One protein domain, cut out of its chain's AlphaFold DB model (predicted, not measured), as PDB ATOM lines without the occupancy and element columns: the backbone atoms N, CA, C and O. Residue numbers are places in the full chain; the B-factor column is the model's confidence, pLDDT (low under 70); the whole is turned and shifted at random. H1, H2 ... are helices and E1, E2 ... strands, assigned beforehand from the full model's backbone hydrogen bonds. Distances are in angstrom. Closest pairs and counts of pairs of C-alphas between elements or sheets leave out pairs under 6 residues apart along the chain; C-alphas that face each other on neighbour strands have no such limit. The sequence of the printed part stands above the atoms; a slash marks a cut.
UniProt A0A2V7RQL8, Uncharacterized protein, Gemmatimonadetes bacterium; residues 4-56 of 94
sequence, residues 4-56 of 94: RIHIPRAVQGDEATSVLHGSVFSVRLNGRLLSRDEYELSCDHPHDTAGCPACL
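Overview. This is residues 4 to 56 of the 94 residues of an uncharacterized protein of Gemmatimonadetes bacterium (UniProt A0A2V7RQL8). Two separate two-stranded ribbons, the longer hairpin E2 and E3 and the shorter pair E1 and E4, spread as a loose V, with the small helix H1 in its opening. Residues 7 to 15 and 30 to 39 link the ribbons at the narrow side of the V, and residues 44 to 52 fold back from the end of E4 to H1. The printed part has 53 residues, with four named strands and one named helix in the order E1, E2, E3, E4, H1; both sheets are antiparallel, and the class is mostly strand, though under half of the residues are in named elements. The whole is only just compact, close to loose, with a radius of gyration of the C-alphas of 11.7 A, and elongated, spanning 33 by 21 by 18 A.

Along the chain. E2 is residues 16 to 21, 16.7 A from first to last C-alpha, starting at C-alpha 16 at (145.803, 112.135, 136.615). E3 is residues 24 to 29, 17.0 A long. E1 is residues 4 to 6, beginning at C-alpha 4 at (138.925, 121.775, 135.374). E4 is residues 40 to 43, 10.4 A long. H1 is residues 53 to 56, ending at C-alpha 56 at (129.782, 118.450, 125.828).

Arrangement. E2 and E3 form a hairpin with a tight link, antiparallel at 165 degrees between their directions. N 19 and O 26 are 2.9 A apart and N 28 and O 17 are 2.8 A apart, both within hydrogen-bond range. Residues 28 to 29 of E3 also pair, antiparallel, with residues 32 to 33. E2 and E4 are apart, as are E1 and E3. E1 and E4 are antiparallel neighbours at 160 degrees, with N 4 and O 42 at 2.8 A and N 6 and O 40 at 2.9 A, within hydrogen-bond range. E4 and H1 have 5 pairs of C-alphas within 8 A, the closest being those of Leu 41 and Ala 54, 5.3 A apart. The closest C-alphas of E3 and H1 are those of Phe 25 and Pro 53, 6.3 A apart; those of E2 and H1 are Leu 20 and Pro 53, 7.6 A apart. H1 is too short for an O i to N i+4 pair, and its 1 pair of O i and N i+3 is not within range.

Size, cuts and confidence. The two C-alphas farthest apart are those of Gly 13 and His 47, at 34.1 A. The printed part has no cut and no long link. The mean pLDDT of the printed part is 80.7; residues 23 to 24 and 46 to 51 are under 70.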
ATOM      1  N   ARG A   4     138.384 122.335 134.137       82.62
ATOM      2  CA  ARG A   4     138.925 121.775 135.374       82.62
ATOM      3  C   ARG A   4     138.289 120.413 135.616       82.62
ATOM      4  O   ARG A   4     137.074 120.259 135.480       82.62
ATOM      5  N   ILE A   5     139.126 119.445 135.974       85.19
ATOM      6  CA  ILE A   5     138.713 118.117 136.425       85.19
ATOM      7  C   ILE A   5     138.950 118.077 137.930       85.19
ATOM      8  O   ILE A   5     140.079 118.275 138.375       85.19
ATOM      9  N   HIS A   6     137.901 117.843 138.706       85.75
ATOM     10  CA  HIS A   6     138.001 117.627 140.142       85.75
ATOM     11  C   HIS A   6     137.828 116.135 140.426       85.75
ATOM     12  O   HIS A   6     136.837 115.538 140.019       85.75
ATOM     13  N   ILE A   7     138.811 115.518 141.081       89.62
ATOM     14  CA  ILE A   7     138.802 114.092 141.428       89.62
ATOM     15  C   ILE A   7     138.875 114.020 142.960       89.62
ATOM     16  O   ILE A   7     139.976 114.102 143.501       89.62
ATOM     17  N   PRO A   8     137.743 113.886 143.682       86.38
ATOM     18  CA  PRO A   8     137.699 114.055 145.142       86.38
ATOM     19  C   PRO A   8     138.629 113.122 145.926       86.38
ATOM     20  O   PRO A   8     139.075 113.445 147.021       86.38
ATOM     21  N   ARG A   9     138.910 111.947 145.362       83.12
ATOM     22  CA  ARG A   9     139.748 110.904 145.967       83.12
ATOM     23  C   ARG A   9     141.238 111.014 145.621       83.12
ATOM     24  O   ARG A   9     142.004 110.174 146.079       83.12
ATOM     25  N   ALA A  10     141.624 111.956 144.758       87.94
ATOM     26  CA  ALA A  10     143.018 112.119 144.360       87.94
ATOM     27  C   ALA A  10     143.836 112.708 145.517       87.94
ATOM     28  O   ALA A  10     143.411 113.662 146.169       87.94
ATOM     29  N   VAL A  11     145.016 112.148 145.755       88.38
ATOM     30  CA  VAL A  11     145.956 112.594 146.787       88.38
ATOM     31  C   VAL A  11     147.256 113.096 146.169       88.38
ATOM     32  O   VAL A  11     147.541 112.899 144.987       88.38
ATOM     33  N   GLN A  12     148.068 113.782 146.973       86.38
ATOM     34  CA  GLN A  12     149.364 114.273 146.523       86.38
ATOM     35  C   GLN A  12     150.259 113.103 146.085       86.38
ATOM     36  O   GLN A  12     150.534 112.203 146.873       86.38
ATOM     37  N   GLY A  13     150.729 113.150 144.836       85.06
ATOM     38  CA  GLY A  13     151.537 112.094 144.219       85.06
ATOM     39  C   GLY A  13     150.780 111.232 143.205       85.06
ATOM     40  O   GLY A  13     151.427 110.502 142.461       85.06
ATOM     41  N   ASP A  14     149.452 111.352 143.128       88.31
ATOM     42  CA  ASP A  14     148.677 110.689 142.081       88.31
ATOM     43  C   ASP A  14     148.905 111.337 140.708       88.31
ATOM     44  O   ASP A  14     148.932 112.563 140.564       88.31
ATOM     45  N   GLU A  15     148.989 110.504 139.673       89.31
ATOM     46  CA  GLU A  15     149.026 110.941 138.283       89.31
ATOM     47  C   GLU A  15     147.621 110.871 137.676       89.31
ATOM     48  O   GLU A  15     147.050 109.793 137.484       89.31
ATOM     49  N   ALA A  16     147.059 112.033 137.345       86.31
ATOM     50  CA  ALA A  16     145.803 112.135 136.615       86.31
ATOM     51  C   ALA A  16     146.075 112.402 135.129       86.31
ATOM     52  O   ALA A  16     146.687 113.406 134.766       86.31
ATOM     53  N   THR A  17     145.572 111.532 134.258       86.94
ATOM     54  CA  THR A  17     145.592 111.730 132.805       86.94
ATOM     55  C   THR A  17     144.169 111.844 132.284       86.94
ATOM     56  O   THR A  17     143.249 111.194 132.776       86.94
ATOM     57  N   SER A  18     143.965 112.694 131.284       84.25
ATOM     58  CA  SER A  18     142.678 112.816 130.607       84.25
ATOM     59  C   SER A  18     142.883 112.742 129.108       84.25
ATOM     60  O   SER A  18     143.884 113.234 128.587       84.25
ATOM     61  N   VAL A  19     141.954 112.083 128.428       82.38
ATOM     62  CA  VAL A  19     142.015 111.862 126.990       82.38
ATOM     63  C   VAL A  19     140.665 112.216 126.390       82.38
ATOM     64  O   VAL A  19     139.623 111.770 126.873       82.38
ATOM     65  N   LEU A  20     140.697 113.031 125.338       75.00
ATOM     66  CA  LEU A  20     139.533 113.410 124.550       75.00
ATOM     67  C   LEU A  20     139.687 112.818 123.145       75.00
ATOM     68  O   LEU A  20     140.577 113.219 122.397       75.00
ATOM     69  N   HIS A  21     138.821 111.870 122.793       70.06
ATOM     70  CA  HIS A  21     138.742 111.280 121.459       70.06
ATOM     71  C   HIS A  21     137.364 111.572 120.861       70.06
ATOM     72  O   HIS A  21     136.370 110.939 121.218       70.06
ATOM     73  N   GLY A  22     137.299 112.551 119.954       70.75
ATOM     74  CA  GLY A  22     136.027 113.023 119.400       70.75
ATOM     75  C   GLY A  22     135.109 113.546 120.507       70.75
ATOM     76  O   GLY A  22     135.472 114.480 121.219       70.75
ATOM     77  N   SER A  23     133.943 112.915 120.665       67.12
ATOM     78  CA  SER A  23     132.961 113.241 121.713       67.12
ATOM     79  C   SER A  23     133.165 112.460 123.016       67.12
ATOM     80  O   SER A  23     132.417 112.663 123.969       67.12
ATOM     81  N   VAL A  24     134.143 111.549 123.070       69.88
ATOM     82  CA  VAL A  24     134.396 110.699 124.238       69.88
ATOM     83  C   VAL A  24     135.495 111.312 125.089       69.88
ATOM     84  O   VAL A  24     136.621 111.507 124.628       69.88
ATOM     85  N   PHE A  25     135.172 111.577 126.352       81.00
ATOM     86  CA  PHE A  25     136.119 112.045 127.352       81.00
ATOM     87  C   PHE A  25     136.365 110.953 128.391       81.00
ATOM     88  O   PHE A  25     135.433 110.331 128.893       81.00
ATOM     89  N   SER A  26     137.629 110.690 128.707       83.81
ATOM     90  CA  SER A  26     138.027 109.669 129.677       83.81
ATOM     91  C   SER A  26     139.088 110.210 130.617       83.81
ATOM     92  O   SER A  26     140.040 110.857 130.182       83.81
ATOM     93  N   VAL A  27     138.946 109.906 131.906       86.62
ATOM     94  CA  VAL A  27     139.902 110.291 132.948       86.62
ATOM     95  C   VAL A  27     140.496 109.036 133.561       86.62
ATOM     96  O   VAL A  27     139.778 108.085 133.866       86.62
ATOM     97  N   ARG A  28     141.809 109.024 133.751       89.94
ATOM     98  CA  ARG A  28     142.532 107.971 134.457       89.94
ATOM     99  C   ARG A  28     143.272 108.565 135.646       89.94
ATOM    100  O   ARG A  28     143.865 109.630 135.530       89.94
ATOM    101  N   LEU A  29     143.263 107.848 136.764       89.25
ATOM    102  CA  LEU A  29     144.068 108.148 137.948       89.25
ATOM    103  C   LEU A  29     144.988 106.957 138.206       89.25
ATOM    104  O   LEU A  29     144.491 105.841 138.371       89.25
ATOM    105  N   ASN A  30     146.303 107.173 138.204       90.00
ATOM    106  CA  ASN A  30     147.322 106.125 138.337       90.00
ATOM    107  C   ASN A  30     147.093 104.958 137.356       90.00
ATOM    108  O   ASN A  30     147.123 103.787 137.725       90.00
ATOM    109  N   GLY A  31     146.752 105.282 136.104       87.69
ATOM    110  CA  GLY A  31     146.446 104.303 135.055       87.69
ATOM    111  C   GLY A  31     145.059 103.646 135.135       87.69
ATOM    112  O   GLY A  31     144.633 103.034 134.153       87.69
ATOM    113  N   ARG A  32     144.305 103.807 136.232       91.31
ATOM    114  CA  ARG A  32     142.941 103.271 136.366       91.31
ATOM    115  C   ARG A  32     141.917 104.223 135.759       91.31
ATOM    116  O   ARG A  32     141.852 105.383 136.156       91.31
ATOM    117  N   LEU A  33     141.080 103.716 134.855       89.81
ATOM    118  CA  LEU A  33     139.949 104.463 134.301       89.81
ATOM    119  C   LEU A  33     138.945 104.818 135.407       89.81
ATOM    120  O   LEU A  33     138.560 103.952 136.194       89.81
ATOM    121  N   LEU A  34     138.570 106.094 135.476       84.38
ATOM    122  CA  LEU A  34     137.566 106.607 136.400       84.38
ATOM    123  C   LEU A  34     136.173 106.513 135.777       84.38
ATOM    124  O   LEU A  34     135.991 106.853 134.607       84.38
ATOM    125  N   SER A  35     135.200 106.100 136.584       85.38
ATOM    126  CA  SER A  35     133.777 106.211 136.253       85.38
ATOM    127  C   SER A  35     133.310 107.658 136.408       85.38
ATOM    128  O   SER A  35     133.974 108.472 137.055       85.38
ATOM    129  N   ARG A  36     132.168 108.006 135.804       78.06
ATOM    130  CA  ARG A  36     131.707 109.399 135.736       78.06
ATOM    131  C   ARG A  36     131.383 110.007 137.102       78.06
ATOM    132  O   ARG A  36     131.585 111.196 137.299       78.06
ATOM    133  N   ASP A  37     130.920 109.188 138.033       84.25
ATOM    134  CA  ASP A  37     130.633 109.524 139.430       84.25
ATOM    135  C   ASP A  37     131.895 109.776 140.275       84.25
ATOM    136  O   ASP A  37     131.810 110.328 141.370       84.25
ATOM    137  N   GLU A  38     133.076 109.422 139.764       85.00
ATOM    138  CA  GLU A  38     134.341 109.543 140.494       85.00
ATOM    139  C   GLU A  38     135.081 110.858 140.210       85.00
ATOM    140  O   GLU A  38     136.125 111.119 140.819       85.00
ATOM    141  N   TYR A  39     134.581 111.672 139.274       85.62
ATOM    142  CA  TYR A  39     135.166 112.964 138.935       85.62
ATOM    143  C   TYR A  39     134.131 113.975 138.433       85.62
ATOM    144  O   TYR A  39     133.202 113.666 137.690       85.62
ATOM    145  N   GLU A  40     134.359 115.239 138.755       84.69
ATOM    146  CA  GLU A  40     133.523 116.355 138.337       84.69
ATOM    147  C   GLU A  40     134.239 117.174 137.263       84.69
ATOM    148  O   GLU A  40     135.452 117.391 137.313       84.69
ATOM    149  N   LEU A  41     133.479 117.638 136.270       83.81
ATOM    150  CA  LEU A  41     133.991 118.511 135.217       83.81
ATOM    151  C   LEU A  41     133.365 119.887 135.332       83.81
ATOM    152  O   LEU A  41     132.144 120.019 135.382       83.81
ATOM    153  N   SER A  42     134.205 120.914 135.302       81.81
ATOM    154  CA  SER A  42     133.769 122.306 135.256       81.81
ATOM    155  C   SER A  42     134.510 123.074 134.166       81.81
ATOM    156  O   SER A  42     135.632 122.744 133.779       81.81
ATOM    157  N   CYS A  43     133.866 124.104 133.632       81.88
ATOM    158  CA  CYS A  43     134.480 125.048 132.706       81.88
ATOM    159  C   CYS A  43     133.929 126.445 132.960       81.88
ATOM    160  O   CYS A  43     132.747 126.593 133.269       81.88
ATOM    161  N   ASP A  44     134.763 127.458 132.741       78.50
ATOM    162  CA  ASP A  44     134.390 128.867 132.911       78.50
ATOM    163  C   ASP A  44     133.800 129.487 131.621       78.50
ATOM    164  O   ASP A  44     133.758 130.706 131.476       78.50
ATOM    165  N   HIS A  45     133.387 128.675 130.638       73.94
ATOM    166  CA  HIS A  45     132.854 129.198 129.376       73.94
ATOM    167  C   HIS A  45     131.452 129.812 129.570       73.94
ATOM    168  O   HIS A  45     130.577 129.140 130.126       73.94
ATOM    169  N   PRO A  46     131.202 131.037 129.063       65.56
ATOM    170  CA  PRO A  46     129.876 131.661 129.108       65.56
ATOM    171  C   PRO A  46     128.874 131.007 128.141       65.56
ATOM    172  O   PRO A  46     127.668 131.095 128.359       65.56
ATOM    173  N   HIS A  47     129.365 130.332 127.095       68.50
ATOM    174  CA  HIS A  47     128.571 129.630 126.084       68.50
ATOM    175  C   HIS A  47     129.181 128.259 125.770       68.50
ATOM    176  O   HIS A  47     130.390 128.062 125.944       68.50
ATOM    177  N   ASP A  48     128.361 127.322 125.285       66.88
ATOM    178  CA  ASP A  48     128.842 126.004 124.866       66.88
ATOM    179  C   ASP A  48     129.900 126.138 123.769       66.88
ATOM    180  O   ASP A  48     129.681 126.729 122.713       66.88
ATOM    181  N   THR A  49     131.088 125.611 124.062       67.31
ATOM    182  CA  THR A  49     132.256 125.708 123.189       67.31
ATOM    183  C   THR A  49     132.609 124.323 122.666       67.31
ATOM    184  O   THR A  49     132.825 123.392 123.448       67.31
ATOM    185  N   ALA A  50     132.700 124.197 121.341       65.81
ATOM    186  CA  ALA A  50     133.112 122.961 120.686       65.81
ATOM    187  C   ALA A  50     134.495 122.506 121.192       65.81
ATOM    188  O   ALA A  50     135.427 123.303 121.302       65.81
ATOM    189  N   GLY A  51     134.613 121.219 121.527       66.19
ATOM    190  CA  GLY A  51     135.841 120.632 122.071       66.19
ATOM    191  C   GLY A  51     136.042 120.822 123.579       66.19
ATOM    192  O   GLY A  51     137.043 120.350 124.114       66.19
ATOM    193  N   CYS A  52     135.115 121.471 124.297       74.69
ATOM    194  CA  CYS A  52     135.153 121.491 125.758       74.69
ATOM    195  C   CYS A  52     134.421 120.266 126.339       74.69
ATOM    196  O   CYS A  52     133.202 120.175 126.188       74.69
ATOM    197  N   PRO A  53     135.111 119.366 127.067       73.12
ATOM    198  CA  PRO A  53     134.479 118.170 127.625       73.12
ATOM    199  C   PRO A  53     133.387 118.503 128.650       73.12
ATOM    200  O   PRO A  53     132.360 117.840 128.683       73.12
ATOM    201  N   ALA A  54     133.553 119.573 129.434       74.44
ATOM    202  CA  ALA A  54     132.534 120.014 130.390       74.44
ATOM    203  C   ALA A  54     131.282 120.616 129.715       74.44
ATOM    204  O   ALA A  54     130.182 120.469 130.243       74.44
ATOM    205  N   CYS A  55     131.435 121.275 128.560       75.88
ATOM    206  CA  CYS A  55     130.307 121.749 127.749       75.88
ATOM    207  C   CYS A  55     129.588 120.573 127.083       75.88
ATOM    208  O   CYS A  55     128.378 120.452 127.213       75.88
ATOM    209  N   LEU A  56     130.336 119.653 126.461       71.56
ATOM    210  CA  LEU A  56     129.782 118.450 125.828       71.56
ATOM    211  C   LEU A  56     128.947 117.619 126.808       71.56
ATOM    212  O   LEU A  56     127.835 117.219 126.486       71.56
TER     213      LEU A  56